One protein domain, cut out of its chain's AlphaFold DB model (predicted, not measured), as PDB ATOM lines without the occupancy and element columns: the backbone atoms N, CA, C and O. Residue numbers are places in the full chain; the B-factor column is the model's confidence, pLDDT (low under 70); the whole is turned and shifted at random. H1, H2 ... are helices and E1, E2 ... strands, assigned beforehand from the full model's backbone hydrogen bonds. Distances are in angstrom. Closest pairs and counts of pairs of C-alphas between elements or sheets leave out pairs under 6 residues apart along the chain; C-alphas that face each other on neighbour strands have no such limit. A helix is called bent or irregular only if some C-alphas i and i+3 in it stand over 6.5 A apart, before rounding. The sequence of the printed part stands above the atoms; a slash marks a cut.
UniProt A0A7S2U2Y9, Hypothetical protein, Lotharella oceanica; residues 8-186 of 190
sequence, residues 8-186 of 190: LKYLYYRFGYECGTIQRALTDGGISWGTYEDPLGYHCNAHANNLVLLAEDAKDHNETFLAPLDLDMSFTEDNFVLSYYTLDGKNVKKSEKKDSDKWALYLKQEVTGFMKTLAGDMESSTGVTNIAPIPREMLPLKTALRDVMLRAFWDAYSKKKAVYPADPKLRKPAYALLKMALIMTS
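Overview. This is residues 8 to 186 of the 190 residues of the protein "Hypothetical protein" of Lotharella oceanica (UniProt A0A7S2U2Y9). Three long helices, H1, H2 and H3, make a loose body, with H3 shifted along H1 and meeting H2 only near the end of H2. The small hairpin E1 and E2 packs on H2, the small hairpin E3 and E4 packs on H1, the longer hairpin E5 and E6 reaches away beyond the start of H2 as an arm at one end of the longest axis, and H4 crosses near the start of H1 at the other end. The printed part has 179 residues with four named helices and six named strands, in the order H1 E1 E2 E3 E4 E5 E6 H2 H3 H4; the class is mixed, helices and strands, and the strands make three antiparallel sheets of two. The whole is only just loose, close to compact, with a radius of gyration of the C-alphas of 19.2 A, and its outline is elongated, spanning 67 by 36 by 26 A.

Along the chain. H1, residues 8 to 28, begins with C-alpha 8 at (-28.486, 21.398, 21.344) and is 29.9 A long from first to last C-alpha. E1, residues 35 to 38, and E2, residues 41 to 44, follow, then E3, residues 51 to 53, and E4, residues 66 to 68. E5, residues 82 to 88, is 18.8 A long and E6, residues 91 to 97, is 19.4 A long; C-alpha 88 is at (-44.366, -13.259, -25.074). H2 covers residues 100 to 119 over 28.7 A, and H3 residues 136 to 157 over 31.9 A. H4, residues 168 to 184, is 25.0 A long and ends with C-alpha 184 at (-44.045, 24.300, 21.187). H3 is irregular, with C-alphas 137 and 140 7.0 A apart, and H4 is only just irregular, with C-alphas 169 and 172 7.0 A apart.

Arrangement. H1, H2 and H3 form an up and down bundle, each helix running against the one before it in the chain. H1 and H3 touch, closest at the C-alphas of Gly 20 and Phe 153, 4.1 A apart, and run the same way at a tilt of 35.3 degrees, only just steep. H1 and H2 only just touch, with 3 pairs of C-alphas within 8 A, the closest being Thr 27 and Leu 107 at 6.8 A; they run opposite ways at a shallow tilt of 11 degrees. H2 and H3 are a helical hairpin, touching through residues 115 to 119 of H2 and 146 to 153 of H3, with the C-alphas of Ala 119 and Arg 146 closest at 5.9 A. H4 is close to H1 but not clearly touching, about perpendicular at 82 degrees, with the C-alphas of Leu 11 and Ala 174 7.0 A apart. The closest C-alphas of E1 and H2, those of Thr 35 and Tyr 106, are 5.7 A apart; those of H1 and E4, Glu 18 and Leu 66, are 6.7 A apart. E1 and E2 are a hairpin, with N 43 and O 36 at 2.8 A. In the hairpin E3 and E4, N 52 and O 67 are at 2.9 A. In the hairpin E5 and E6, N 84 and O 95 are at 2.8 A; E5 is apart from H2. Every O i to N i+4 pair is within hydrogen-bond range in H1 and H2, against 16 of 18 in H3 and 11 of 13 in H4.

Size, cuts and confidence. The two C-alphas farthest apart, those of Gly 89 and Lys 169, are 70.1 A apart. The printed part has no cut. The links E3 to E4, E4 to E5 and H2 to H3 are long; residues 31 to 32 pair with residues 75 to 76, antiparallel. Residues 135 to 141, of which 136 to 141 belong to H3, stand free. The mean pLDDT of the printed part is 88.7, and residues 122 to 131 are under 70.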
ATOM      1  N   LEU A   8     -28.018  21.555  22.724       93.25
ATOM      2  CA  LEU A   8     -28.486  21.398  21.344       93.25
ATOM      3  C   LEU A   8     -27.478  20.623  20.498       93.25
ATOM      4  O   LEU A   8     -27.848  19.676  19.813       93.25
ATOM      5  N   LYS A   9     -26.192  20.984  20.582       94.50
ATOM      6  CA  LYS A   9     -25.136  20.254  19.873       94.50
ATOM      7  C   LYS A   9     -25.087  18.789  20.313       94.50
ATOM      8  O   LYS A   9     -24.962  17.912  19.464       94.50
ATOM      9  N   TYR A  10     -25.188  18.542  21.621       94.88
ATOM     10  CA  TYR A  10     -25.248  17.197  22.188       94.88
ATOM     11  C   TYR A  10     -26.424  16.412  21.598       94.88
ATOM     12  O   TYR A  10     -26.196  15.364  21.009       94.88
ATOM     13  N   LEU A  11     -27.648  16.944  21.661       95.56
ATOM     14  CA  LEU A  11     -28.840  16.268  21.140       95.56
ATOM     15  C   LEU A  11     -28.754  15.961  19.642       95.56
ATOM     16  O   LEU A  11     -28.982  14.822  19.252       95.56
ATOM     17  N   TYR A  12     -28.368  16.929  18.805       96.44
ATOM     18  CA  TYR A  12     -28.238  16.696  17.360       96.44
ATOM     19  C   TYR A  12     -27.174  15.645  17.038       96.44
ATOM     20  O   TYR A  12     -27.384  14.802  16.167       96.44
ATOM     21  N   TYR A  13     -26.050  15.649  17.763       97.06
ATOM     22  CA  TYR A  13     -25.058  14.588  17.625       97.06
ATOM     23  C   TYR A  13     -25.640  13.234  18.040       97.06
ATOM     24  O   TYR A  13     -25.483  12.253  17.322       97.06
ATOM     25  N   ARG A  14     -26.323  13.172  19.187       96.56
ATOM     26  CA  ARG A  14     -26.914  11.941  19.722       96.56
ATOM     27  C   ARG A  14     -27.951  11.338  18.787       96.56
ATOM     28  O   ARG A  14     -27.858  10.150  18.507       96.56
ATOM     29  N   PHE A  15     -28.859  12.149  18.253       97.00
ATOM     30  CA  PHE A  15     -29.850  11.690  17.284       97.00
ATOM     31  C   PHE A  15     -29.195  11.162  16.022       97.00
ATOM     32  O   PHE A  15     -29.471  10.037  15.629       97.00
ATOM     33  N   GLY A  16     -28.251  11.908  15.445       97.62
ATOM     34  CA  GLY A  16     -27.514  11.433  14.280       97.62
ATOM     35  C   GLY A  16     -26.813  10.101  14.544       97.62
ATOM     36  O   GLY A  16     -26.972   9.159  13.774       97.62
ATOM     37  N   TYR A  17     -26.087  10.001  15.662       97.94
ATOM     38  CA  TYR A  17     -25.360   8.791  16.047       97.94
ATOM     39  C   TYR A  17     -26.291   7.585  16.241       97.94
ATOM     40  O   TYR A  17     -25.989   6.490  15.774       97.94
ATOM     41  N   GLU A  18     -27.437   7.770  16.895       97.31
ATOM     42  CA  GLU A  18     -28.418   6.701  17.099       97.31
ATOM     43  C   GLU A  18     -29.080   6.270  15.787       97.31
ATOM     44  O   GLU A  18     -29.124   5.073  15.516       97.31
ATOM     45  N   CYS A  19     -29.465   7.210  14.914       97.62
ATOM     46  CA  CYS A  19     -29.943   6.898  13.562       97.62
ATOM     47  C   CYS A  19     -28.923   6.051  12.784       97.62
ATOM     48  O   CYS A  19     -29.271   5.034  12.187       97.62
ATOM     49  N   GLY A  20     -27.644   6.443  12.816       97.62
ATOM     50  CA  GLY A  20     -26.578   5.705  12.138       97.62
ATOM     51  C   GLY A  20     -26.321   4.329  12.754       97.62
ATOM     52  O   GLY A  20     -26.012   3.384  12.031       97.62
ATOM     53  N   THR A  21     -26.492   4.198  14.071       97.44
ATOM     54  CA  THR A  21     -26.384   2.916  14.786       97.44
ATOM     55  C   THR A  21     -27.510   1.967  14.381       97.44
ATOM     56  O   THR A  21     -27.237   0.810  14.069       97.44
ATOM     57  N   ILE A  22     -28.751   2.460  14.326       97.00
ATOM     58  CA  ILE A  22     -29.926   1.694  13.887       97.00
ATOM     59  C   ILE A  22     -29.741   1.230  12.439       97.00
ATOM     60  O   ILE A  22     -29.790   0.030  12.174       97.00
ATOM     61  N   GLN A  23     -29.433   2.154  11.521       96.88
ATOM     62  CA  GLN A  23     -29.235   1.811  10.111       96.88
ATOM     63  C   GLN A  23     -28.099   0.796   9.934       96.88
ATOM     64  O   GLN A  23     -28.198  -0.134   9.132       96.88
ATOM     65  N   ARG A  24     -27.020   0.937  10.715       97.44
ATOM     66  CA  ARG A  24     -25.905  -0.009  10.686       97.44
ATOM     67  C   ARG A  24     -26.293  -1.391  11.185       97.44
ATOM     68  O   ARG A  24     -25.849  -2.367  10.591       97.44
ATOM     69  N   ALA A  25     -27.083  -1.473  12.252       97.12
ATOM     70  CA  ALA A  25     -27.553  -2.743  12.792       97.12
ATOM     71  C   ALA A  25     -28.410  -3.501  11.768       97.12
ATOM     72  O   ALA A  25     -28.196  -4.695  11.578       97.12
ATOM     73  N   LEU A  26     -29.301  -2.804  11.053       96.19
ATOM     74  CA  LEU A  26     -30.088  -3.393   9.962       96.19
ATOM     75  C   LEU A  26     -29.190  -3.880   8.819       96.19
ATOM     76  O   LEU A  26     -29.279  -5.036   8.414       96.19
ATOM     77  N   THR A  27     -28.250  -3.039   8.367       95.19
ATOM     78  CA  THR A  27     -27.311  -3.408   7.292       95.19
ATOM     79  C   THR A  27     -26.437  -4.608   7.670       95.19
ATOM     80  O   THR A  27     -26.294  -5.532   6.875       95.19
ATOM     81  N   ASP A  28     -25.863  -4.628   8.880       96.12
ATOM     82  CA  ASP A  28     -25.060  -5.762   9.363       96.12
ATOM     83  C   ASP A  28     -25.902  -7.034   9.540       96.12
ATOM     84  O   ASP A  28     -25.375  -8.135   9.406       96.12
ATOM     85  N   GLY A  29     -27.196  -6.886   9.833       95.44
ATOM     86  CA  GLY A  29     -28.156  -7.983   9.907       95.44
ATOM     87  C   GLY A  29     -28.670  -8.468   8.550       95.44
ATOM     88  O   GLY A  29     -29.458  -9.409   8.524       95.44
ATOM     89  N   GLY A  30     -28.266  -7.844   7.437       93.94
ATOM     90  CA  GLY A  30     -28.799  -8.171   6.113       93.94
ATOM     91  C   GLY A  30     -30.297  -7.877   5.995       93.94
ATOM     92  O   GLY A  30     -31.021  -8.630   5.345       93.94
ATOM     93  N   ILE A  31     -30.763  -6.813   6.651       95.31
ATOM     94  CA  ILE A  31     -32.158  -6.372   6.657       95.31
ATOM     95  C   ILE A  31     -32.253  -5.043   5.905       95.31
ATOM     96  O   ILE A  31     -31.584  -4.073   6.261       95.31
ATOM     97  N   SER A  32     -33.112  -5.007   4.889       95.25
ATOM     98  CA  SER A  32     -33.615  -3.784   4.268       95.25
ATOM     99  C   SER A  32     -34.792  -3.284   5.106       95.25
ATOM    100  O   SER A  32     -35.693  -4.059   5.427       95.25
ATOM    101  N   TRP A  33     -34.787  -2.005   5.484       94.88
ATOM    102  CA  TRP A  33     -35.918  -1.347   6.155       94.88
ATOM    103  C   TRP A  33     -37.116  -1.137   5.210       94.88
ATOM    104  O   TRP A  33     -38.232  -0.905   5.659       94.88
ATOM    105  N   GLY A  34     -36.911  -1.229   3.899       91.81
ATOM    106  CA  GLY A  34     -37.996  -1.182   2.921       91.81
ATOM    107  C   GLY A  34     -37.677  -0.287   1.736       91.81
ATOM    108  O   GLY A  34     -38.507   0.531   1.337       91.81
ATOM    109  N   THR A  35     -36.469  -0.393   1.179       92.00
ATOM    110  CA  THR A  35     -36.197   0.148  -0.155       92.00
ATOM    111  C   THR A  35     -36.629  -0.845  -1.217       92.00
ATOM    112  O   THR A  35     -36.210  -1.997  -1.213       92.00
ATOM    113  N   TYR A  36     -37.449  -0.381  -2.150       88.38
ATOM    114  CA  TYR A  36     -37.926  -1.180  -3.270       88.38
ATOM    115  C   TYR A  36     -38.129  -0.311  -4.508       88.38
ATOM    116  O   TYR A  36     -38.134   0.917  -4.441       88.38
ATOM    117  N   GLU A  37     -38.277  -0.960  -5.655       87.25
ATOM    118  CA  GLU A  37     -38.594  -0.311  -6.922       87.25
ATOM    119  C   GLU A  37     -39.925  -0.851  -7.436       87.25
ATOM    120  O   GLU A  37     -40.154  -2.063  -7.450       87.25
ATOM    121  N   ASP A  38     -40.789   0.050  -7.878       83.62
ATOM    122  CA  ASP A  38     -42.037  -0.271  -8.558       83.62
ATOM    123  C   ASP A  38     -42.149   0.563  -9.857       83.62
ATOM    124  O   ASP A  38     -41.236   1.327 -10.188       83.62
ATOM    125  N   PRO A  39     -43.233   0.438 -10.646       84.19
ATOM    126  CA  PRO A  39     -43.400   1.227 -11.869       84.19
ATOM    127  C   PRO A  39     -43.403   2.755 -11.678       84.19
ATOM    128  O   PRO A  39     -43.279   3.478 -12.666       84.19
ATOM    129  N   LEU A  40     -43.570   3.252 -10.448       83.31
ATOM    130  CA  LEU A  40     -43.531   4.673 -10.098       83.31
ATOM    131  C   LEU A  40     -42.124   5.142  -9.697       83.31
ATOM    132  O   LEU A  40     -41.895   6.347  -9.599       83.31
ATOM    133  N   GLY A  41     -41.175   4.221  -9.519       84.25
ATOM    134  CA  GLY A  41     -39.769   4.513  -9.273       84.25
ATOM    135  C   GLY A  41     -39.230   3.838  -8.016       84.25
ATOM    136  O   GLY A  41     -39.680   2.769  -7.615       84.25
ATOM    137  N   TYR A  42     -38.215   4.464  -7.421       85.38
ATOM    138  CA  TYR A  42     -37.592   3.988  -6.189       85.38
ATOM    139  C   TYR A  42     -38.308   4.556  -4.972       85.38
ATOM    140  O   TYR A  42     -38.472   5.769  -4.849       85.38
ATOM    141  N   HIS A  43     -38.620   3.669  -4.038       86.44
ATOM    142  CA  HIS A  43     -39.186   3.981  -2.736       86.44
ATOM    143  C   HIS A  43     -38.179   3.618  -1.653       86.44
ATOM    144  O   HIS A  43     -37.341   2.729  -1.823       86.44
ATOM    145  N   CYS A  44     -38.220   4.332  -0.536       87.62
ATOM    146  CA  CYS A  44     -37.276   4.142   0.554       87.62
ATOM    147  C   CYS A  44     -37.974   4.398   1.881       87.62
ATOM    148  O   CYS A  44     -38.162   5.557   2.228       87.62
ATOM    149  N   ASN A  45     -38.282   3.331   2.625       88.94
ATOM    150  CA  ASN A  45     -38.908   3.439   3.947       88.94
ATOM    151  C   ASN A  45     -37.950   3.893   5.068       88.94
ATOM    152  O   ASN A  45     -38.338   4.117   6.213       88.94
ATOM    153  N   ALA A  46     -36.653   3.979   4.767       85.69
ATOM    154  CA  ALA A  46     -35.625   4.355   5.725       85.69
ATOM    155  C   ALA A  46     -35.598   5.887   5.911       85.69
ATOM    156  O   ALA A  46     -34.779   6.588   5.311       85.69
ATOM    157  N   HIS A  47     -36.507   6.412   6.735       87.25
ATOM    158  CA  HIS A  47     -36.641   7.847   7.004       87.25
ATOM    159  C   HIS A  47     -36.762   8.187   8.494       87.25
ATOM    160  O   HIS A  47     -37.236   7.405   9.312       87.25
ATOM    161  N   ALA A  48     -36.313   9.391   8.867       88.19
ATOM    162  CA  ALA A  48     -36.234   9.815  10.268       88.19
ATOM    163  C   ALA A  48     -37.598   9.951  10.981       88.19
ATOM    164  O   ALA A  48     -37.634   9.956  12.208       88.19
ATOM    165  N   ASN A  49     -38.708  10.053  10.241       86.50
ATOM    166  CA  ASN A  49     -40.076  10.007  10.782       86.50
ATOM    167  C   ASN A  49     -40.483   8.602  11.270       86.50
ATOM    168  O   ASN A  49     -41.388   8.502  12.090       86.50
ATOM    169  N   ASN A  50     -39.775   7.549  10.845       91.06
ATOM    170  CA  ASN A  50     -39.945   6.180  11.342       91.06
ATOM    171  C   ASN A  50     -39.140   5.922  12.625       91.06
ATOM    172  O   ASN A  50     -38.923   4.779  13.022       91.06
ATOM    173  N   LEU A  51     -38.687   6.984  13.296       93.31
ATOM    174  CA  LEU A  51     -38.089   6.921  14.622       93.31
ATOM    175  C   LEU A  51     -38.996   7.597  15.643       93.31
ATOM    176  O   LEU A  51     -39.530   8.680  15.407       93.31
ATOM    177  N   VAL A  52     -39.098   6.991  16.822       92.75
ATOM    178  CA  VAL A  52     -39.836   7.553  17.953       92.75
ATOM    179  C   VAL A  52     -38.894   7.939  19.083       92.75
ATOM    180  O   VAL A  52     -37.912   7.249  19.359       92.75
ATOM    181  N   LEU A  53     -39.217   9.044  19.756       93.00
ATOM    182  CA  LEU A  53     -38.584   9.414  21.016       93.00
ATOM    183  C   LEU A  53     -39.083   8.490  22.130       93.00
ATOM    184  O   LEU A  53     -40.281   8.420  22.405       93.00
ATOM    185  N   LEU A  54     -38.154   7.815  22.795       93.31
ATOM    186  CA  LEU A  54     -38.435   7.014  23.978       93.31
ATOM    187  C   LEU A  54     -38.848   7.917  25.146       93.31
ATOM    188  O   LEU A  54     -38.378   9.046  25.279       93.31
ATOM    189  N   ALA A  55     -39.755   7.430  25.992       90.38
ATOM    190  CA  ALA A  55     -40.156   8.148  27.197       90.38
ATOM    191  C   ALA A  55     -39.002   8.174  28.209       90.38
ATOM    192  O   ALA A  55     -38.311   7.176  28.377       90.38
ATOM    193  N   GLU A  56     -38.818   9.286  28.929       90.12
ATOM    194  CA  GLU A  56     -37.706   9.464  29.882       90.12
ATOM    195  C   GLU A  56     -37.575   8.307  30.892       90.12
ATOM    196  O   GLU A  56     -36.455   7.938  31.258       90.12
ATOM    197  N   ASP A  57     -38.718   7.749  31.301       87.12
ATOM    198  CA  ASP A  57     -38.918   6.714  32.313       87.12
ATOM    199  C   ASP A  57     -39.116   5.296  31.755       87.12
ATOM    200  O   ASP A  57     -39.301   4.358  32.538       87.12
ATOM    201  N   ALA A  58     -39.073   5.100  30.432       83.88
ATOM    202  CA  ALA A  58     -39.099   3.749  29.884       83.88
ATOM    203  C   ALA A  58     -37.945   2.900  30.476       83.88
ATOM    204  O   ALA A  58     -36.848   3.374  30.790       83.88
ATOM    205  N   LYS A  59     -38.199   1.612  30.696       75.50
ATOM    206  CA  LYS A  59     -37.189   0.723  31.283       75.50
ATOM    207  C   LYS A  59     -36.074   0.456  30.260       75.50
ATOM    208  O   LYS A  59     -36.293   0.579  29.060       75.50
ATOM    209  N   ASP A  60     -34.869   0.166  30.742       73.38
ATOM    210  CA  ASP A  60     -33.762  -0.408  29.957       73.38
ATOM    211  C   ASP A  60     -33.180   0.420  28.785       73.38
ATOM    212  O   ASP A  60     -32.483  -0.128  27.937       73.38
ATOM    213  N   HIS A  61     -33.366   1.747  28.751       74.38
ATOM    214  CA  HIS A  61     -32.842   2.602  27.665       74.38
ATOM    215  C   HIS A  61     -32.112   3.869  28.170       74.38
ATOM    216  O   HIS A  61     -32.207   4.968  27.619       74.38
ATOM    217  N   ASN A  62     -31.315   3.720  29.233       72.81
ATOM    218  CA  ASN A  62     -30.582   4.833  29.861       72.81
ATOM    219  C   ASN A  62     -29.624   5.567  28.911       72.81
ATOM    220  O   ASN A  62     -29.287   6.732  29.150       72.81
ATOM    221  N   GLU A  63     -29.221   4.912  27.824       85.56
ATOM    222  CA  GLU A  63     -28.216   5.415  26.900       85.56
ATOM    223  C   GLU A  63     -28.765   5.895  25.563       85.56
ATOM    224  O   GLU A  63     -27.997   6.520  24.845       85.56
ATOM    225  N   THR A  64     -30.034   5.659  25.226       92.44
ATOM    226  CA  THR A  64     -30.623   6.030  23.926       92.44
ATOM    227  C   THR A  64     -31.853   6.921  24.086       92.44
ATOM    228  O   THR A  64     -32.480   6.978  25.149       92.44
ATOM    229  N   PHE A  65     -32.172   7.652  23.023       94.94
ATOM    230  CA  PHE A  65     -33.364   8.480  22.879       94.94
ATOM    231  C   PHE A  65     -34.317   7.952  21.808       94.94
ATOM    232  O   PHE A  65     -35.506   8.237  21.893       94.94
ATOM    233  N   LEU A  66     -33.812   7.241  20.799       95.62
ATOM    234  CA  LEU A  66     -34.577   6.848  19.619       95.62
ATOM    235  C   LEU A  66     -34.803   5.335  19.570       95.62
ATOM    236  O   LEU A  66     -33.916   4.551  19.912       95.62
ATOM    237  N   ALA A  67     -35.977   4.937  19.085       94.12
ATOM    238  CA  ALA A  67     -36.275   3.566  18.682       94.12
ATOM    239  C   ALA A  67     -36.867   3.535  17.264       94.12
ATOM    240  O   ALA A  67     -37.633   4.440  16.918       94.12
ATOM    241  N   PRO A  68     -36.521   2.524  16.444       95.12
ATOM    242  CA  PRO A  68     -37.118   2.350  15.129       95.12
ATOM    243  C   PRO A  68     -38.560   1.858  15.230       95.12
ATOM    244  O   PRO A  68     -38.896   1.050  16.095       95.12
ATOM    245  N   LEU A  69     -39.388   2.332  14.309       93.31
ATOM    246  CA  LEU A  69     -40.740   1.869  14.036       93.31
ATOM    247  C   LEU A  69     -40.851   1.470  12.558       93.31
ATOM    248  O   LEU A  69     -39.874   1.546  11.812       93.31
ATOM    249  N   ASP A  70     -42.055   1.055  12.158       91.38
ATOM    250  CA  ASP A  70     -42.426   0.869  10.753       91.38
ATOM    251  C   ASP A  70     -41.501  -0.119  10.014       91.38
ATOM    252  O   ASP A  70     -40.776   0.206   9.076       91.38
ATOM    253  N   LEU A  71     -41.460  -1.344  10.547       93.31
ATOM    254  CA  LEU A  71     -40.677  -2.470  10.024       93.31
ATOM    255  C   LEU A  71     -41.550  -3.473   9.250       93.31
ATOM    256  O   LEU A  71     -41.099  -4.575   8.948       93.31
ATOM    257  N   ASP A  72     -42.801  -3.134   8.953       92.31
ATOM    258  CA  ASP A  72     -43.743  -3.999   8.235       92.31
ATOM    259  C   ASP A  72     -43.316  -4.261   6.780       92.31
ATOM    260  O   ASP A  72     -43.523  -5.360   6.267       92.31
ATOM    261  N   MET A  73     -42.646  -3.291   6.155       91.12
ATOM    262  CA  MET A  73     -42.027  -3.410   4.834       91.12
ATOM    263  C   MET A  73     -40.571  -3.894   4.877       91.12
ATOM    264  O   MET A  73     -39.905  -3.900   3.842       91.12
ATOM    265  N   SER A  74     -40.054  -4.288   6.044       94.81
ATOM    266  CA  SER A  74     -38.681  -4.785   6.142       94.81
ATOM    267  C   SER A  74     -38.552  -6.208   5.593       94.81
ATOM    268  O   SER A  74     -39.435  -7.051   5.759       94.81
ATOM    269  N   PHE A  75     -37.432  -6.498   4.932       94.00
ATOM    270  CA  PHE A  75     -37.147  -7.826   4.386       94.00
ATOM    271  C   PHE A  75     -35.649  -8.134   4.397       94.00
ATOM    272  O   PHE A  75     -34.802  -7.244   4.437       94.00
ATOM    273  N   THR A  76     -35.319  -9.423   4.374       95.00
ATOM    274  CA  THR A  76     -33.939  -9.918   4.295       95.00
ATOM    275  C   THR A  76     -33.558 -10.270   2.864       95.00
ATOM    276  O   THR A  76     -34.427 -10.493   2.019       95.00
ATOM    277  N   GLU A  77     -32.257 -10.412   2.602       90.88
ATOM    278  CA  GLU A  77     -31.745 -10.887   1.307       90.88
ATOM    279  C   GLU A  77     -32.349 -12.244   0.903       90.88
ATOM    280  O   GLU A  77     -32.602 -12.516  -0.271       90.88
ATOM    281  N   ASP A  78     -32.647 -13.098   1.886       88.56
ATOM    282  CA  ASP A  78     -33.258 -14.400   1.636       88.56
ATOM    283  C   ASP A  78     -34.640 -14.297   0.991       88.56
ATOM    284  O   ASP A  78     -34.957 -15.113   0.120       88.56
ATOM    285  N   ASN A  79     -35.397 -13.268   1.374       85.88
ATOM    286  CA  ASN A  79     -36.733 -12.960   0.873       85.88
ATOM    287  C   ASN A  79     -36.713 -11.916  -0.257       85.88
ATOM    288  O   ASN A  79     -37.767 -11.570  -0.790       85.88
ATOM    289  N   PHE A  80     -35.533 -11.420  -0.643       86.12
ATOM    290  CA  PHE A  80     -35.390 -10.459  -1.725       86.12
ATOM    291  C   PHE A  80     -35.521 -11.151  -3.081       86.12
ATOM    292  O   PHE A  80     -34.634 -11.885  -3.529       86.12
ATOM    293  N   VAL A  81     -36.643 -10.903  -3.754       81.06
ATOM    294  CA  VAL A  81     -36.950 -11.481  -5.061       81.06
ATOM    295  C   VAL A  81     -37.441 -10.384  -5.993       81.06
ATOM    296  O   VAL A  81     -38.435  -9.714  -5.716       81.06
ATOM    297  N   LEU A  82     -36.771 -10.218  -7.133       79.81
ATOM    298  CA  LEU A  82     -37.219  -9.300  -8.172       79.81
ATOM    299  C   LEU A  82     -38.145 -10.023  -9.139       79.81
ATOM    300  O   LEU A  82     -37.802 -11.079  -9.672       79.81
ATOM    301  N   SER A  83     -39.312  -9.426  -9.371       79.00
ATOM    302  CA  SER A  83     -40.258  -9.883 -10.383       79.00
ATOM    303  C   SER A  83     -39.964  -9.197 -11.711       79.00
ATOM    304  O   SER A  83     -40.082  -7.980 -11.831       79.00
ATOM    305  N   TYR A  84     -39.621  -9.983 -12.722       74.56
ATOM    306  CA  TYR A  84     -39.473  -9.520 -14.093       74.56
ATOM    307  C   TYR A  84     -40.701  -9.937 -14.885       74.56
ATOM    308  O   TYR A  84     -41.133 -11.090 -14.834       74.56
ATOM    309  N   TYR A  85     -41.249  -8.991 -15.635       77.12
ATOM    310  CA  TYR A  85     -42.380  -9.232 -16.514       77.12
ATOM    311  C   TYR A  85     -41.898  -9.128 -17.954       77.12
ATOM    312  O   TYR A  85     -41.434  -8.075 -18.386       77.12
ATOM    313  N   THR A  86     -41.980 -10.231 -18.694       75.81
ATOM    314  CA  THR A  86     -41.676 -10.256 -20.126       75.81
ATOM    315  C   THR A  86     -42.953 -10.457 -20.926       75.81
ATOM    316  O   THR A  86     -43.882 -11.148 -20.499       75.81
ATOM    317  N   LEU A  87     -43.011  -9.821 -22.094       78.50
ATOM    318  CA  LEU A  87     -44.088 -10.021 -23.054       78.50
ATOM    319  C   LEU A  87     -43.681 -11.122 -24.032       78.50
ATOM    320  O   LEU A  87     -42.674 -10.998 -24.726       78.50
ATOM    321  N   ASP A  88     -44.479 -12.184 -24.087       77.31
ATOM    322  CA  ASP A  88     -44.366 -13.259 -25.074       77.31
ATOM    323  C   ASP A  88     -45.640 -13.259 -25.930       77.31
ATOM    324  O   ASP A  88     -46.667 -13.865 -25.596       77.31
ATOM    325  N   GLY A  89     -45.622 -12.443 -26.987       82.19
ATOM    326  CA  GLY A  89     -46.814 -12.132 -27.773       82.19
ATOM    327  C   GLY A  89     -47.851 -11.349 -26.956       82.19
ATOM    328  O   GLY A  89     -47.618 -10.197 -26.604       82.19
ATOM    329  N   LYS A  90     -49.013 -11.963 -26.675       78.44
ATOM    330  CA  LYS A  90     -50.101 -11.375 -25.857       78.44
ATOM    331  C   LYS A  90     -50.072 -11.800 -24.383       78.44
ATOM    332  O   LYS A  90     -50.920 -11.353 -23.616       78.44
ATOM    333  N   ASN A  91     -49.144 -12.671 -23.989       76.19
ATOM    334  CA  ASN A  91     -49.070 -13.193 -22.628       76.19
ATOM    335  C   ASN A  91     -47.980 -12.470 -21.834       76.19
ATOM    336  O   ASN A  91     -46.875 -12.258 -22.336       76.19
ATOM    337  N   VAL A  92     -48.279 -12.145 -20.576       80.12
ATOM    338  CA  VAL A  92     -47.289 -11.660 -19.610       80.12
ATOM    339  C   VAL A  92     -46.707 -12.871 -18.886       80.12
ATOM    340  O   VAL A  92     -47.438 -13.614 -18.231       80.12
ATOM    341  N   LYS A  93     -45.393 -13.077 -18.988       81.25
ATOM    342  CA  LYS A  93     -44.665 -14.069 -18.188       81.25
ATOM    343  C   LYS A  93     -44.001 -13.368 -17.010       81.25
ATOM    344  O   LYS A  93     -43.239 -12.427 -17.207       81.25
ATOM    345  N   LYS A  94     -44.284 -13.847 -15.797       82.38
ATOM    346  CA  LYS A  94     -43.579 -13.448 -14.576       82.38
ATOM    347  C   LYS A  94     -42.409 -14.405 -14.355       82.38
ATOM    348  O   LYS A  94     -42.614 -15.618 -14.337       82.38
ATOM    349  N   SER A  95     -41.206 -13.879 -14.178       81.06
ATOM    350  CA  SER A  95     -40.071 -14.626 -13.639       81.06
ATOM    351  C   SER A  95     -39.554 -13.949 -12.380       81.06
ATOM    352  O   SER A  95     -39.677 -12.740 -12.206       81.06
ATOM    353  N   GLU A  96     -38.999 -14.750 -11.484       83.69
ATOM    354  CA  GLU A  96     -38.496 -14.305 -10.193       83.69
ATOM    355  C   GLU A  96     -37.024 -14.681 -10.084       83.69
ATOM    356  O   GLU A  96     -36.644 -15.821 -10.365       83.69
ATOM    357  N   LYS A  97     -36.175 -13.715  -9.729       83.81
ATOM    358  CA  LYS A  97     -34.737 -13.949  -9.581       83.81
ATOM    359  C   LYS A  97     -34.185 -13.162  -8.397       83.81
ATOM    360  O   LYS A  97     -34.568 -12.015  -8.178       83.81
ATOM    361  N   LYS A  98     -33.253 -13.781  -7.670       85.88
ATOM    362  CA  LYS A  98     -32.381 -13.075  -6.729       85.88
ATOM    363  C   LYS A  98     -31.335 -12.272  -7.499       85.88
ATOM    364  O   LYS A  98     -30.753 -12.771  -8.464       85.88
ATOM    365  N   ASP A  99     -31.095 -11.047  -7.058       86.12
ATOM    366  CA  ASP A  99     -30.130 -10.134  -7.664       86.12
ATOM    367  C   ASP A  99     -29.317  -9.460  -6.554       86.12
ATOM    368  O   ASP A  99     -29.738  -8.475  -5.949       86.12
ATOM    369  N   SER A 100     -28.153 -10.030  -6.246       86.94
ATOM    370  CA  SER A 100     -27.277  -9.539  -5.177       86.94
ATOM    371  C   SER A 100     -26.791  -8.107  -5.420       86.94
ATOM    372  O   SER A 100     -26.571  -7.356  -4.469       86.94
ATOM    373  N   ASP A 101     -26.646  -7.704  -6.683       87.25
ATOM    374  CA  ASP A 101     -26.174  -6.365  -7.031       87.25
ATOM    375  C   ASP A 101     -27.270  -5.331  -6.762       87.25
ATOM    376  O   ASP A 101     -27.006  -4.281  -6.164       87.25
ATOM    377  N   LYS A 102     -28.524  -5.643  -7.120       89.50
ATOM    378  CA  LYS A 102     -29.685  -4.825  -6.732       89.50
ATOM    379  C   LYS A 102     -29.881  -4.784  -5.220       89.50
ATOM    380  O   LYS A 102     -30.186  -3.719  -4.694       89.50
ATOM    381  N   TRP A 103     -29.668  -5.893  -4.519       92.38
ATOM    382  CA  TRP A 103     -29.727  -5.917  -3.058       92.38
ATOM    383  C   TRP A 103     -28.718  -4.940  -2.432       92.38
ATOM    384  O   TRP A 103     -29.093  -4.066  -1.647       92.38
ATOM    385  N   ALA A 104     -27.450  -5.002  -2.850       92.69
ATOM    386  CA  ALA A 104     -26.420  -4.072  -2.388       92.69
ATOM    387  C   ALA A 104     -26.750  -2.609  -2.740       92.69
ATOM    388  O   ALA A 104     -26.481  -1.693  -1.953       92.69
ATOM    389  N   LEU A 105     -27.354  -2.378  -3.911       92.50
ATOM    390  CA  LEU A 105     -27.842  -1.061  -4.312       92.50
ATOM    391  C   LEU A 105     -28.950  -0.557  -3.377       92.50
ATOM    392  O   LEU A 105     -28.887   0.603  -2.974       92.50
ATOM    393  N   TYR A 106     -29.916  -1.400  -3.008       92.75
ATOM    394  CA  TYR A 106     -31.037  -1.018  -2.142       92.75
ATOM    395  C   TYR A 106     -30.555  -0.651  -0.741       92.75
ATOM    396  O   TYR A 106     -30.873   0.431  -0.255       92.75
ATOM    397  N   LEU A 107     -29.674  -1.456  -0.139       94.12
ATOM    398  CA  LEU A 107     -29.081  -1.117   1.162       94.12
ATOM    399  C   LEU A 107     -28.312   0.214   1.115       94.12
ATOM    400  O   LEU A 107     -28.387   1.033   2.032       94.12
ATOM    401  N   LYS A 108     -27.593   0.484   0.019       93.88
ATOM    402  CA  LYS A 108     -26.911   1.772  -0.180       93.88
ATOM    403  C   LYS A 108     -27.899   2.931  -0.351       93.88
ATOM    404  O   LYS A 108     -27.630   4.041   0.126       93.88
ATOM    405  N   GLN A 109     -29.004   2.701  -1.053       92.50
ATOM    406  CA  GLN A 109     -30.068   3.683  -1.229       92.50
ATOM    407  C   GLN A 109     -30.739   4.016   0.100       92.50
ATOM    408  O   GLN A 109     -30.919   5.200   0.351       92.50
ATOM    409  N   GLU A 110     -30.985   3.045   0.983       93.56
ATOM    410  CA  GLU A 110     -31.531   3.300   2.324       93.56
ATOM    411  C   GLU A 110     -30.643   4.233   3.135       93.56
ATOM    412  O   GLU A 110     -31.103   5.246   3.652       93.56
ATOM    413  N   VAL A 111     -29.341   3.950   3.190       95.25
ATOM    414  CA  VAL A 111     -28.384   4.795   3.918       95.25
ATOM    415  C   VAL A 111     -28.386   6.216   3.354       95.25
ATOM    416  O   VAL A 111     -28.392   7.194   4.101       95.25
ATOM    417  N   THR A 112     -28.407   6.340   2.027       93.44
ATOM    418  CA  THR A 112     -28.396   7.642   1.352       93.44
ATOM    419  C   THR A 112     -29.719   8.391   1.546       93.44
ATOM    420  O   THR A 112     -29.705   9.594   1.801       93.44
ATOM    421  N   GLY A 113     -30.854   7.696   1.451       91.00
ATOM    422  CA  GLY A 113     -32.198   8.231   1.667       91.00
ATOM    423  C   GLY A 113     -32.377   8.707   3.103       91.00
ATOM    424  O   GLY A 113     -32.741   9.861   3.327       91.00
ATOM    425  N   PHE A 114     -31.968   7.895   4.078       93.12
ATOM    426  CA  PHE A 114     -31.994   8.276   5.485       93.12
ATOM    427  C   PHE A 114     -31.172   9.550   5.721       93.12
ATOM    428  O   PHE A 114     -31.656  10.508   6.324       93.12
ATOM    429  N   MET A 115     -29.947   9.622   5.187       94.38
ATOM    430  CA  MET A 115     -29.118  10.827   5.291       94.38
ATOM    431  C   MET A 115     -29.779  12.060   4.665       94.38
ATOM    432  O   MET A 115     -29.711  13.141   5.250       94.38
ATOM    433  N   LYS A 116     -30.449  11.928   3.516       91.38
ATOM    434  CA  LYS A 116     -31.205  13.036   2.909       91.38
ATOM    435  C   LYS A 116     -32.317  13.532   3.834       91.38
ATOM    436  O   LYS A 116     -32.446  14.740   4.030       91.38
ATOM    437  N   THR A 117     -33.044  12.624   4.487       89.50
ATOM    438  CA  THR A 117     -34.099  12.999   5.448       89.50
ATOM    439  C   THR A 117     -33.522  13.794   6.625       89.50
ATOM    440  O   THR A 117     -34.037  14.855   6.976       89.50
ATOM    441  N   LEU A 118     -32.369  13.374   7.164       91.75
ATOM    442  CA  LEU A 118     -31.649  14.088   8.226       91.75
ATOM    443  C   LEU A 118     -31.111  15.454   7.762       91.75
ATOM    444  O   LEU A 118     -31.114  16.424   8.527       91.75
ATOM    445  N   ALA A 119     -30.694  15.561   6.500       91.06
ATOM    446  CA  ALA A 119     -30.308  16.823   5.869       91.06
ATOM    447  C   ALA A 119     -31.510  17.765   5.647       91.06
ATOM    448  O   ALA A 119     -31.333  18.968   5.423       91.06
ATOM    449  N   GLY A 120     -32.733  17.246   5.788       84.81
ATOM    450  CA  GLY A 120     -33.988  17.968   5.639       84.81
ATOM    451  C   GLY A 120     -34.489  18.045   4.206       84.81
ATOM    452  O   GLY A 120     -35.066  19.072   3.849       84.81
ATOM    453  N   ASP A 121     -34.228  17.008   3.415       83.75
ATOM    454  CA  ASP A 121     -34.879  16.785   2.129       83.75
ATOM    455  C   ASP A 121     -36.396  16.633   2.335       83.75
ATOM    456  O   ASP A 121     -36.848  15.802   3.126       83.75
ATOM    457  N   MET A 122     -37.169  17.482   1.657       67.94
ATOM    458  CA  MET A 122     -38.628  17.534   1.772       67.94
ATOM    459  C   MET A 122     -39.318  16.470   0.914       67.94
ATOM    460  O   MET A 122     -40.458  16.125   1.200       67.94
ATOM    461  N   GLU A 123     -38.640  15.940  -0.106       67.44
ATOM    462  CA  GLU A 123     -39.190  14.922  -1.010       67.44
ATOM    463  C   GLU A 123     -39.018  13.506  -0.448       67.44
ATOM    464  O   GLU A 123     -39.701  12.580  -0.869       67.44
ATOM    465  N   SER A 124     -38.132  13.338   0.540       61.94
ATOM    466  CA  SER A 124     -37.880  12.046   1.193       61.94
ATOM    467  C   SER A 124     -38.864  11.715   2.329       61.94
ATOM    468  O   SER A 124     -38.782  10.636   2.904       61.94
ATOM    469  N   SER A 125     -39.765  12.637   2.688       58.19
ATOM    470  CA  SER A 125     -40.820  12.433   3.689       58.19
ATOM    471  C   SER A 125     -42.156  12.300   2.965       58.19
ATOM    472  O   SER A 125     -42.656  13.271   2.395       58.19
ATOM    473  N   THR A 126     -42.744  11.104   2.953       53.84
ATOM    474  CA  THR A 126     -44.038  10.868   2.305       53.84
ATOM    475  C   THR A 126     -45.148  11.585   3.077       53.84
ATOM    476  O   THR A 126     -45.648  11.096   4.088       53.84
ATOM    477  N   GLY A 127     -45.534  12.776   2.618       53.44
ATOM    478  CA  GLY A 127     -46.774  13.448   3.026       53.44
ATOM    479  C   GLY A 127     -46.725  14.272   4.317       53.44
ATOM    480  O   GLY A 127     -47.653  15.040   4.552       53.44
ATOM    481  N   VAL A 128     -45.654  14.202   5.115       55.34
ATOM    482  CA  VAL A 128     -45.493  15.055   6.307       55.34
ATOM    483  C   VAL A 128     -44.632  16.267   5.957       55.34
ATOM    484  O   VAL A 128     -43.407  16.173   5.885       55.34
ATOM    485  N   THR A 129     -45.280  17.413   5.740       56.47
ATOM    486  CA  THR A 129     -44.642  18.683   5.341       56.47
ATOM    487  C   THR A 129     -44.518  19.687   6.488       56.47
ATOM    488  O   THR A 129     -44.269  20.871   6.251       56.47
ATOM    489  N   ASN A 130     -44.658  19.240   7.742       56.62
ATOM    490  CA  ASN A 130     -44.649  20.131   8.901       56.62
ATOM    491  C   ASN A 130     -43.272  20.752   9.133       56.62
ATOM    492  O   ASN A 130     -42.403  20.226   9.829       56.62
ATOM    493  N   ILE A 131     -43.096  21.931   8.550       66.25
ATOM    494  CA  ILE A 131     -41.935  22.781   8.739       66.25
ATOM    495  C   ILE A 131     -42.317  23.823   9.782       66.25
ATOM    496  O   ILE A 131     -43.096  24.735   9.514       66.25
ATOM    497  N   ALA A 132     -41.725  23.722  10.971       73.31
ATOM    498  CA  ALA A 132     -41.734  24.851  11.890       73.31
ATOM    499  C   ALA A 132     -41.038  26.043  11.198       73.31
ATOM    500  O   ALA A 132     -39.914  25.871  10.703       73.31
ATOM    501  N   PRO A 133     -41.661  27.235  11.123       79.56
ATOM    502  CA  PRO A 133     -41.016  28.402  10.540       79.56
ATOM    503  C   PRO A 133     -39.773  28.745  11.362       79.56
ATOM    504  O   PRO A 133     -39.836  28.895  12.582       79.56
ATOM    505  N   ILE A 134     -38.625  28.848  10.693       83.75
ATOM    506  CA  ILE A 134     -37.347  29.175  11.330       83.75
ATOM    507  C   ILE A 134     -36.952  30.585  10.889       83.75
ATOM    508  O   ILE A 134     -36.863  30.818   9.679       83.75
ATOM    509  N   PRO A 135     -36.699  31.517  11.830       91.12
ATOM    510  CA  PRO A 135     -36.225  32.854  11.495       91.12
ATOM    511  C   PRO A 135     -34.961  32.803  10.631       91.12
ATOM    512  O   PRO A 135     -34.104  31.932  10.810       91.12
ATOM    513  N   ARG A 136     -34.830  33.729   9.674       93.62
ATOM    514  CA  ARG A 136     -33.754  33.699   8.669       93.62
ATOM    515  C   ARG A 136     -32.365  33.748   9.314       93.62
ATOM    516  O   ARG A 136     -31.440  33.083   8.853       93.62
ATOM    517  N   GLU A 137     -32.237  34.493  10.401       96.44
ATOM    518  CA  GLU A 137     -31.043  34.626  11.232       96.44
ATOM    519  C   GLU A 137     -30.621  33.316  11.916       96.44
ATOM    520  O   GLU A 137     -29.447  33.139  12.230       96.44
ATOM    521  N   MET A 138     -31.546  32.367  12.090       93.88
ATOM    522  CA  MET A 138     -31.282  31.050  12.676       93.88
ATOM    523  C   MET A 138     -30.913  29.991  11.629       93.88
ATOM    524  O   MET A 138     -30.516  28.882  11.996       93.88
ATOM    525  N   LEU A 139     -31.006  30.296  10.328       91.94
ATOM    526  CA  LEU A 139     -30.657  29.344   9.267       91.94
ATOM    527  C   LEU A 139     -29.206  28.842   9.357       91.94
ATOM    528  O   LEU A 139     -29.022  27.631   9.230       91.94
ATOM    529  N   PRO A 140     -28.183  29.677   9.641       95.50
ATOM    530  CA  PRO A 140     -26.818  29.179   9.810       95.50
ATOM    531  C   PRO A 140     -26.697  28.172  10.959       95.50
ATOM    532  O   PRO A 140     -26.038  27.144  10.814       95.50
ATOM    533  N   LEU A 141     -27.378  28.428  12.083       93.56
ATOM    534  CA  LEU A 141     -27.392  27.513  13.225       93.56
ATOM    535  C   LEU A 141     -28.096  26.197  12.874       93.56
ATOM    536  O   LEU A 141     -27.572  25.128  13.177       93.56
ATOM    537  N   LYS A 142     -29.247  26.263  12.196       91.88
ATOM    538  CA  LYS A 142     -29.971  25.085  11.695       91.88
ATOM    539  C   LYS A 142     -29.072  24.219  10.810       91.88
ATOM    540  O   LYS A 142     -29.019  23.007  11.011       91.88
ATOM    541  N   THR A 143     -28.366  24.830   9.858       93.75
ATOM    542  CA  THR A 143     -27.433  24.126   8.968       93.75
ATOM    543  C   THR A 143     -26.298  23.484   9.760       93.75
ATOM    544  O   THR A 143     -26.087  22.283   9.642       93.75
ATOM    545  N   ALA A 144     -25.647  24.230  10.657       95.75
ATOM    546  CA  ALA A 144     -24.567  23.693  11.484       95.75
ATOM    547  C   ALA A 144     -25.016  22.508  12.360       95.75
ATOM    548  O   ALA A 144     -24.282  21.532  12.519       95.75
ATOM    549  N   LEU A 145     -26.227  22.561  12.923       95.12
ATOM    550  CA  LEU A 145     -26.792  21.461  13.707       95.12
ATOM    551  C   LEU A 145     -27.114  20.232  12.836       95.12
ATOM    552  O   LEU A 145     -26.838  19.107  13.256       95.12
ATOM    553  N   ARG A 146     -27.623  20.428  11.612       94.62
ATOM    554  CA  ARG A 146     -27.814  19.340  10.634       94.62
ATOM    555  C   ARG A 146     -26.492  18.681  10.254       94.62
ATOM    556  O   ARG A 146     -26.416  17.458  10.270       94.62
ATOM    557  N   ASP A 147     -25.446  19.459  10.009       96.38
ATOM    558  CA  ASP A 147     -24.123  18.921   9.678       96.38
ATOM    559  C   ASP A 147     -23.542  18.089  10.829       96.38
ATOM    560  O   ASP A 147     -22.972  17.020  10.603       96.38
ATOM    561  N   VAL A 148     -23.733  18.533  12.079       96.94
ATOM    562  CA  VAL A 148     -23.361  17.752  13.272       96.94
ATOM    563  C   VAL A 148     -24.096  16.412  13.301       96.94
ATOM    564  O   VAL A 148     -23.470  15.382  13.552       96.94
ATOM    565  N   MET A 149     -25.399  16.414  13.021       96.94
ATOM    566  CA  MET A 149     -26.229  15.210  12.999       96.94
ATOM    567  C   MET A 149     -25.823  14.251  11.869       96.94
ATOM    568  O   MET A 149     -25.608  13.069  12.123       96.94
ATOM    569  N   LEU A 150     -25.625  14.752  10.646       97.69
ATOM    570  CA  LEU A 150     -25.161  13.956   9.501       97.69
ATOM    571  C   LEU A 150     -23.776  13.358   9.743       97.69
ATOM    572  O   LEU A 150     -23.529  12.187   9.448       97.69
ATOM    573  N   ARG A 151     -22.867  14.144  10.326       97.81
ATOM    574  CA  ARG A 151     -21.545  13.653  10.698       97.81
ATOM    575  C   ARG A 151     -21.639  12.541  11.742       97.81
ATOM    576  O   ARG A 151     -20.952  11.531  11.605       97.81
ATOM    577  N   ALA A 152     -22.477  12.715  12.760       98.06
ATOM    578  CA  ALA A 152     -22.671  11.718  13.806       98.06
ATOM    579  C   ALA A 152     -23.284  10.419  13.263       98.06
ATOM    580  O   ALA A 152     -22.811   9.341  13.619       98.06
ATOM    581  N   PHE A 153     -24.257  10.527  12.350       98.25
ATOM    582  CA  PHE A 153     -24.808   9.392  11.607       98.25
ATOM    583  C   PHE A 153     -23.705   8.617  10.901       98.25
ATOM    584  O   PHE A 153     -23.570   7.412  11.099       98.25
ATOM    585  N   TRP A 154     -22.870   9.310  10.124       97.88
ATOM    586  CA  TRP A 154     -21.812   8.650   9.370       97.88
ATOM    587  C   TRP A 154     -20.752   8.020  10.273       97.88
ATOM    588  O   TRP A 154     -20.248   6.936   9.972       97.88
ATOM    589  N   ASP A 155     -20.413   8.672  11.387       97.94
ATOM    590  CA  ASP A 155     -19.481   8.123  12.366       97.94
ATOM    591  C   ASP A 155     -20.032   6.819  12.972       97.94
ATOM    592  O   ASP A 155     -19.315   5.817  12.963       97.94
ATOM    593  N   ALA A 156     -21.297   6.784  13.405       98.06
ATOM    594  CA  ALA A 156     -21.938   5.564  13.905       98.06
ATOM    595  C   ALA A 156     -22.044   4.472  12.834       98.06
ATOM    596  O   ALA A 156     -21.628   3.334  13.062       98.06
ATOM    597  N   TYR A 157     -22.519   4.827  11.636       98.00
ATOM    598  CA  TYR A 157     -22.667   3.889  10.527       98.00
ATOM    599  C   TYR A 157     -21.323   3.266  10.113       98.00
ATOM    600  O   TYR A 157     -21.212   2.069   9.839       98.00
ATOM    601  N   SER A 158     -20.252   4.058  10.180       97.81
ATOM    602  CA  SER A 158     -18.874   3.617   9.943       97.81
ATOM    603  C   SER A 158     -18.228   2.915  11.146       97.81
ATOM    604  O   SER A 158     -17.013   2.725  11.139       97.81
ATOM    605  N   LYS A 159     -18.994   2.547  12.186       97.31
ATOM    606  CA  LYS A 159     -18.507   1.888  13.415       97.31
ATOM    607  C   LYS A 159     -17.446   2.688  14.184       97.31
ATOM    608  O   LYS A 159     -16.611   2.123  14.890       97.31
ATOM    609  N   LYS A 160     -17.458   4.020  14.077       97.81
ATOM    610  CA  LYS A 160     -16.590   4.886  14.881       97.81
ATOM    611  C   LYS A 160     -17.209   5.128  16.252       97.81
ATOM    612  O   LYS A 160     -18.426   5.210  16.413       97.81
ATOM    613  N   LYS A 161     -16.347   5.304  17.253       94.62
ATOM    614  CA  LYS A 161     -16.764   5.631  18.617       94.62
ATOM    615  C   LYS A 161     -17.436   7.009  18.673       94.62
ATOM    616  O   LYS A 161     -16.958   7.953  18.045       94.62
ATOM    617  N   ALA A 162     -18.497   7.122  19.469       93.06
ATOM    618  CA  ALA A 162     -19.171   8.388  19.733       93.06
ATOM    619  C   ALA A 162     -18.208   9.430  20.327       93.06
ATOM    620  O   ALA A 162     -17.551   9.189  21.341       93.06
ATOM    621  N   VAL A 163     -18.174  10.614  19.713       92.31
ATOM    622  CA  VAL A 163     -17.485  11.808  20.229       92.31
ATOM    623  C   VAL A 163     -18.217  12.351  21.458       92.31
ATOM    624  O   VAL A 163     -17.581  12.773  22.419       92.31
ATOM    625  N   TYR A 164     -19.551  12.296  21.434       90.44
ATOM    626  CA  TYR A 164     -20.418  12.623  22.564       90.44
ATOM    627  C   TYR A 164     -21.163  11.352  23.009       90.44
ATOM    628  O   TYR A 164     -22.251  11.076  22.498       90.44
ATOM    629  N   PRO A 165     -20.571  10.537  23.905       91.06
ATOM    630  CA  PRO A 165     -21.219   9.340  24.441       91.06
ATOM    631  C   PRO A 165     -22.413   9.706  25.333       91.06
ATOM    632  O   PRO A 165     -22.727  10.881  25.518       91.06
ATOM    633  N   ALA A 166     -23.122   8.701  25.853       89.62
ATOM    634  CA  ALA A 166     -24.276   8.947  26.716       89.62
ATOM    635  C   ALA A 166     -23.784   9.590  28.004       89.62
ATOM    636  O   ALA A 166     -22.919   9.033  28.678       89.62
ATOM    637  N   ASP A 167     -24.313  10.768  28.322       90.44
ATOM    638  CA  ASP A 167     -24.014  11.440  29.578       90.44
ATOM    639  C   ASP A 167     -25.269  11.441  30.463       90.44
ATOM    640  O   ASP A 167     -26.214  12.197  30.195       90.44
ATOM    641  N   PRO A 168     -25.295  10.633  31.540       88.69
ATOM    642  CA  PRO A 168     -26.403  10.615  32.491       88.69
ATOM    643  C   PRO A 168     -26.725  11.996  33.074       88.69
ATOM    644  O   PRO A 168     -27.885  12.284  33.367       88.69
ATOM    645  N   LYS A 169     -25.729  12.888  33.199       90.38
ATOM    646  CA  LYS A 169     -25.927  14.254  33.709       90.38
ATOM    647  C   LYS A 169     -26.702  15.127  32.727       90.38
ATOM    648  O   LYS A 169     -27.387  16.057  33.149       90.38
ATOM    649  N   LEU A 170     -26.611  14.831  31.430       91.50
ATOM    650  CA  LEU A 170     -27.316  15.560  30.378       91.50
ATOM    651  C   LEU A 170     -28.688  14.967  30.051       91.50
ATOM    652  O   LEU A 170     -29.467  15.627  29.368       91.50
ATOM    653  N   ARG A 171     -29.027  13.777  30.558       90.00
ATOM    654  CA  ARG A 171     -30.297  13.100  30.250       90.00
ATOM    655  C   ARG A 171     -31.517  13.926  30.664       90.00
ATOM    656  O   ARG A 171     -32.339  14.265  29.819       90.00
ATOM    657  N   LYS A 172     -31.601  14.323  31.937       91.88
ATOM    658  CA  LYS A 172     -32.714  15.145  32.444       91.88
ATOM    659  C   LYS A 172     -32.871  16.484  31.696       91.88
ATOM    660  O   LYS A 172     -33.980  16.772  31.246       91.88
ATOM    661  N   PRO A 173     -31.820  17.314  31.514       94.00
ATOM    662  CA  PRO A 173     -31.972  18.558  30.759       94.00
ATOM    663  C   PRO A 173     -32.273  18.318  29.271       94.00
ATOM    664  O   PRO A 173     -33.044  19.081  28.694       94.00
ATOM    665  N   ALA A 174     -31.743  17.253  28.658       94.06
ATOM    666  CA  ALA A 174     -32.091  16.857  27.292       94.06
ATOM    667  C   ALA A 174     -33.595  16.573  27.155       94.06
ATOM    668  O   ALA A 174     -34.245  17.155  26.289       94.06
ATOM    669  N   TYR A 175     -34.169  15.763  28.049       94.56
ATOM    670  CA  TYR A 175     -35.608  15.491  28.054       94.56
ATOM    671  C   TYR A 175     -36.454  16.727  28.359       94.56
ATOM    672  O   TYR A 175     -37.517  16.889  27.765       94.56
ATOM    673  N   ALA A 176     -35.994  17.629  29.228       95.31
ATOM    674  CA  ALA A 176     -36.678  18.901  29.456       95.31
ATOM    675  C   ALA A 176     -36.759  19.740  28.166       95.31
ATOM    676  O   ALA A 176     -37.826  20.256  27.833       95.31
ATOM    677  N   LEU A 177     -35.660  19.818  27.405       94.56
ATOM    678  CA  LEU A 177     -35.627  20.521  26.122       94.56
ATOM    679  C   LEU A 177     -36.518  19.845  25.069       94.56
ATOM    680  O   LEU A 177     -37.227  20.535  24.342       94.56
ATOM    681  N   LEU A 178     -36.533  18.510  25.018       93.75
ATOM    682  CA  LEU A 178     -37.395  17.749  24.106       93.75
ATOM    683  C   LEU A 178     -38.879  17.934  24.420       93.75
ATOM    684  O   LEU A 178     -39.663  18.199  23.515       93.75
ATOM    685  N   LYS A 179     -39.264  17.876  25.700       93.31
ATOM    686  CA  LYS A 179     -40.639  18.161  26.137       93.31
ATOM    687  C   LYS A 179     -41.052  19.582  25.764       93.31
ATOM    688  O   LYS A 179     -42.151  19.778  25.259       93.31
ATOM    689  N   MET A 180     -40.168  20.563  25.961       93.00
ATOM    690  CA  MET A 180     -40.428  21.941  25.541       93.00
ATOM    691  C   MET A 180     -40.637  22.033  24.025       93.00
ATOM    692  O   MET A 180     -41.604  22.654  23.595       93.00
ATOM    693  N   ALA A 181     -39.784  21.384  23.224       89.56
ATOM    694  CA  ALA A 181     -39.937  21.345  21.771       89.56
ATOM    695  C   ALA A 181     -41.289  20.738  21.365       89.56
ATOM    696  O   ALA A 181     -42.016  21.367  20.604       89.56
ATOM    697  N   LEU A 182     -41.668  19.593  21.946       86.75
ATOM    698  CA  LEU A 182     -42.958  18.941  21.700       86.75
ATOM    699  C   LEU A 182     -44.149  19.836  22.062       86.75
ATOM    700  O   LEU A 182     -45.102  19.914  21.297       86.75
ATOM    701  N   ILE A 183     -44.095  20.545  23.196       88.69
ATOM    702  CA  ILE A 183     -45.142  21.501  23.591       88.69
ATOM    703  C   ILE A 183     -45.229  22.642  22.572       88.69
ATOM    704  O   ILE A 183     -46.323  22.978  22.120       88.69
ATOM    705  N   MET A 184     -44.090  23.213  22.171       85.44
ATOM    706  CA  MET A 184     -44.045  24.300  21.187       85.44
ATOM    707  C   MET A 184     -44.547  23.868  19.804       85.44
ATOM    708  O   MET A 184     -45.095  24.690  19.075       85.44
ATOM    709  N   THR A 185     -44.387  22.593  19.448       81.75
ATOM    710  CA  THR A 185     -44.862  22.026  18.180       81.75
ATOM    711  C   THR A 185     -46.182  21.273  18.311       81.75
ATOM    712  O   THR A 185     -46.624  20.683  17.335       81.75
ATOM    713  N   SER A 186     -46.835  21.292  19.477       80.88
ATOM    714  CA  SER A 186     -48.038  20.486  19.745       80.88
ATOM    715  C   SER A 186     -49.243  20.861  18.886       80.88
ATOM    716  O   SER A 186     -50.141  20.048  18.736       80.88
TER     717      SER A 186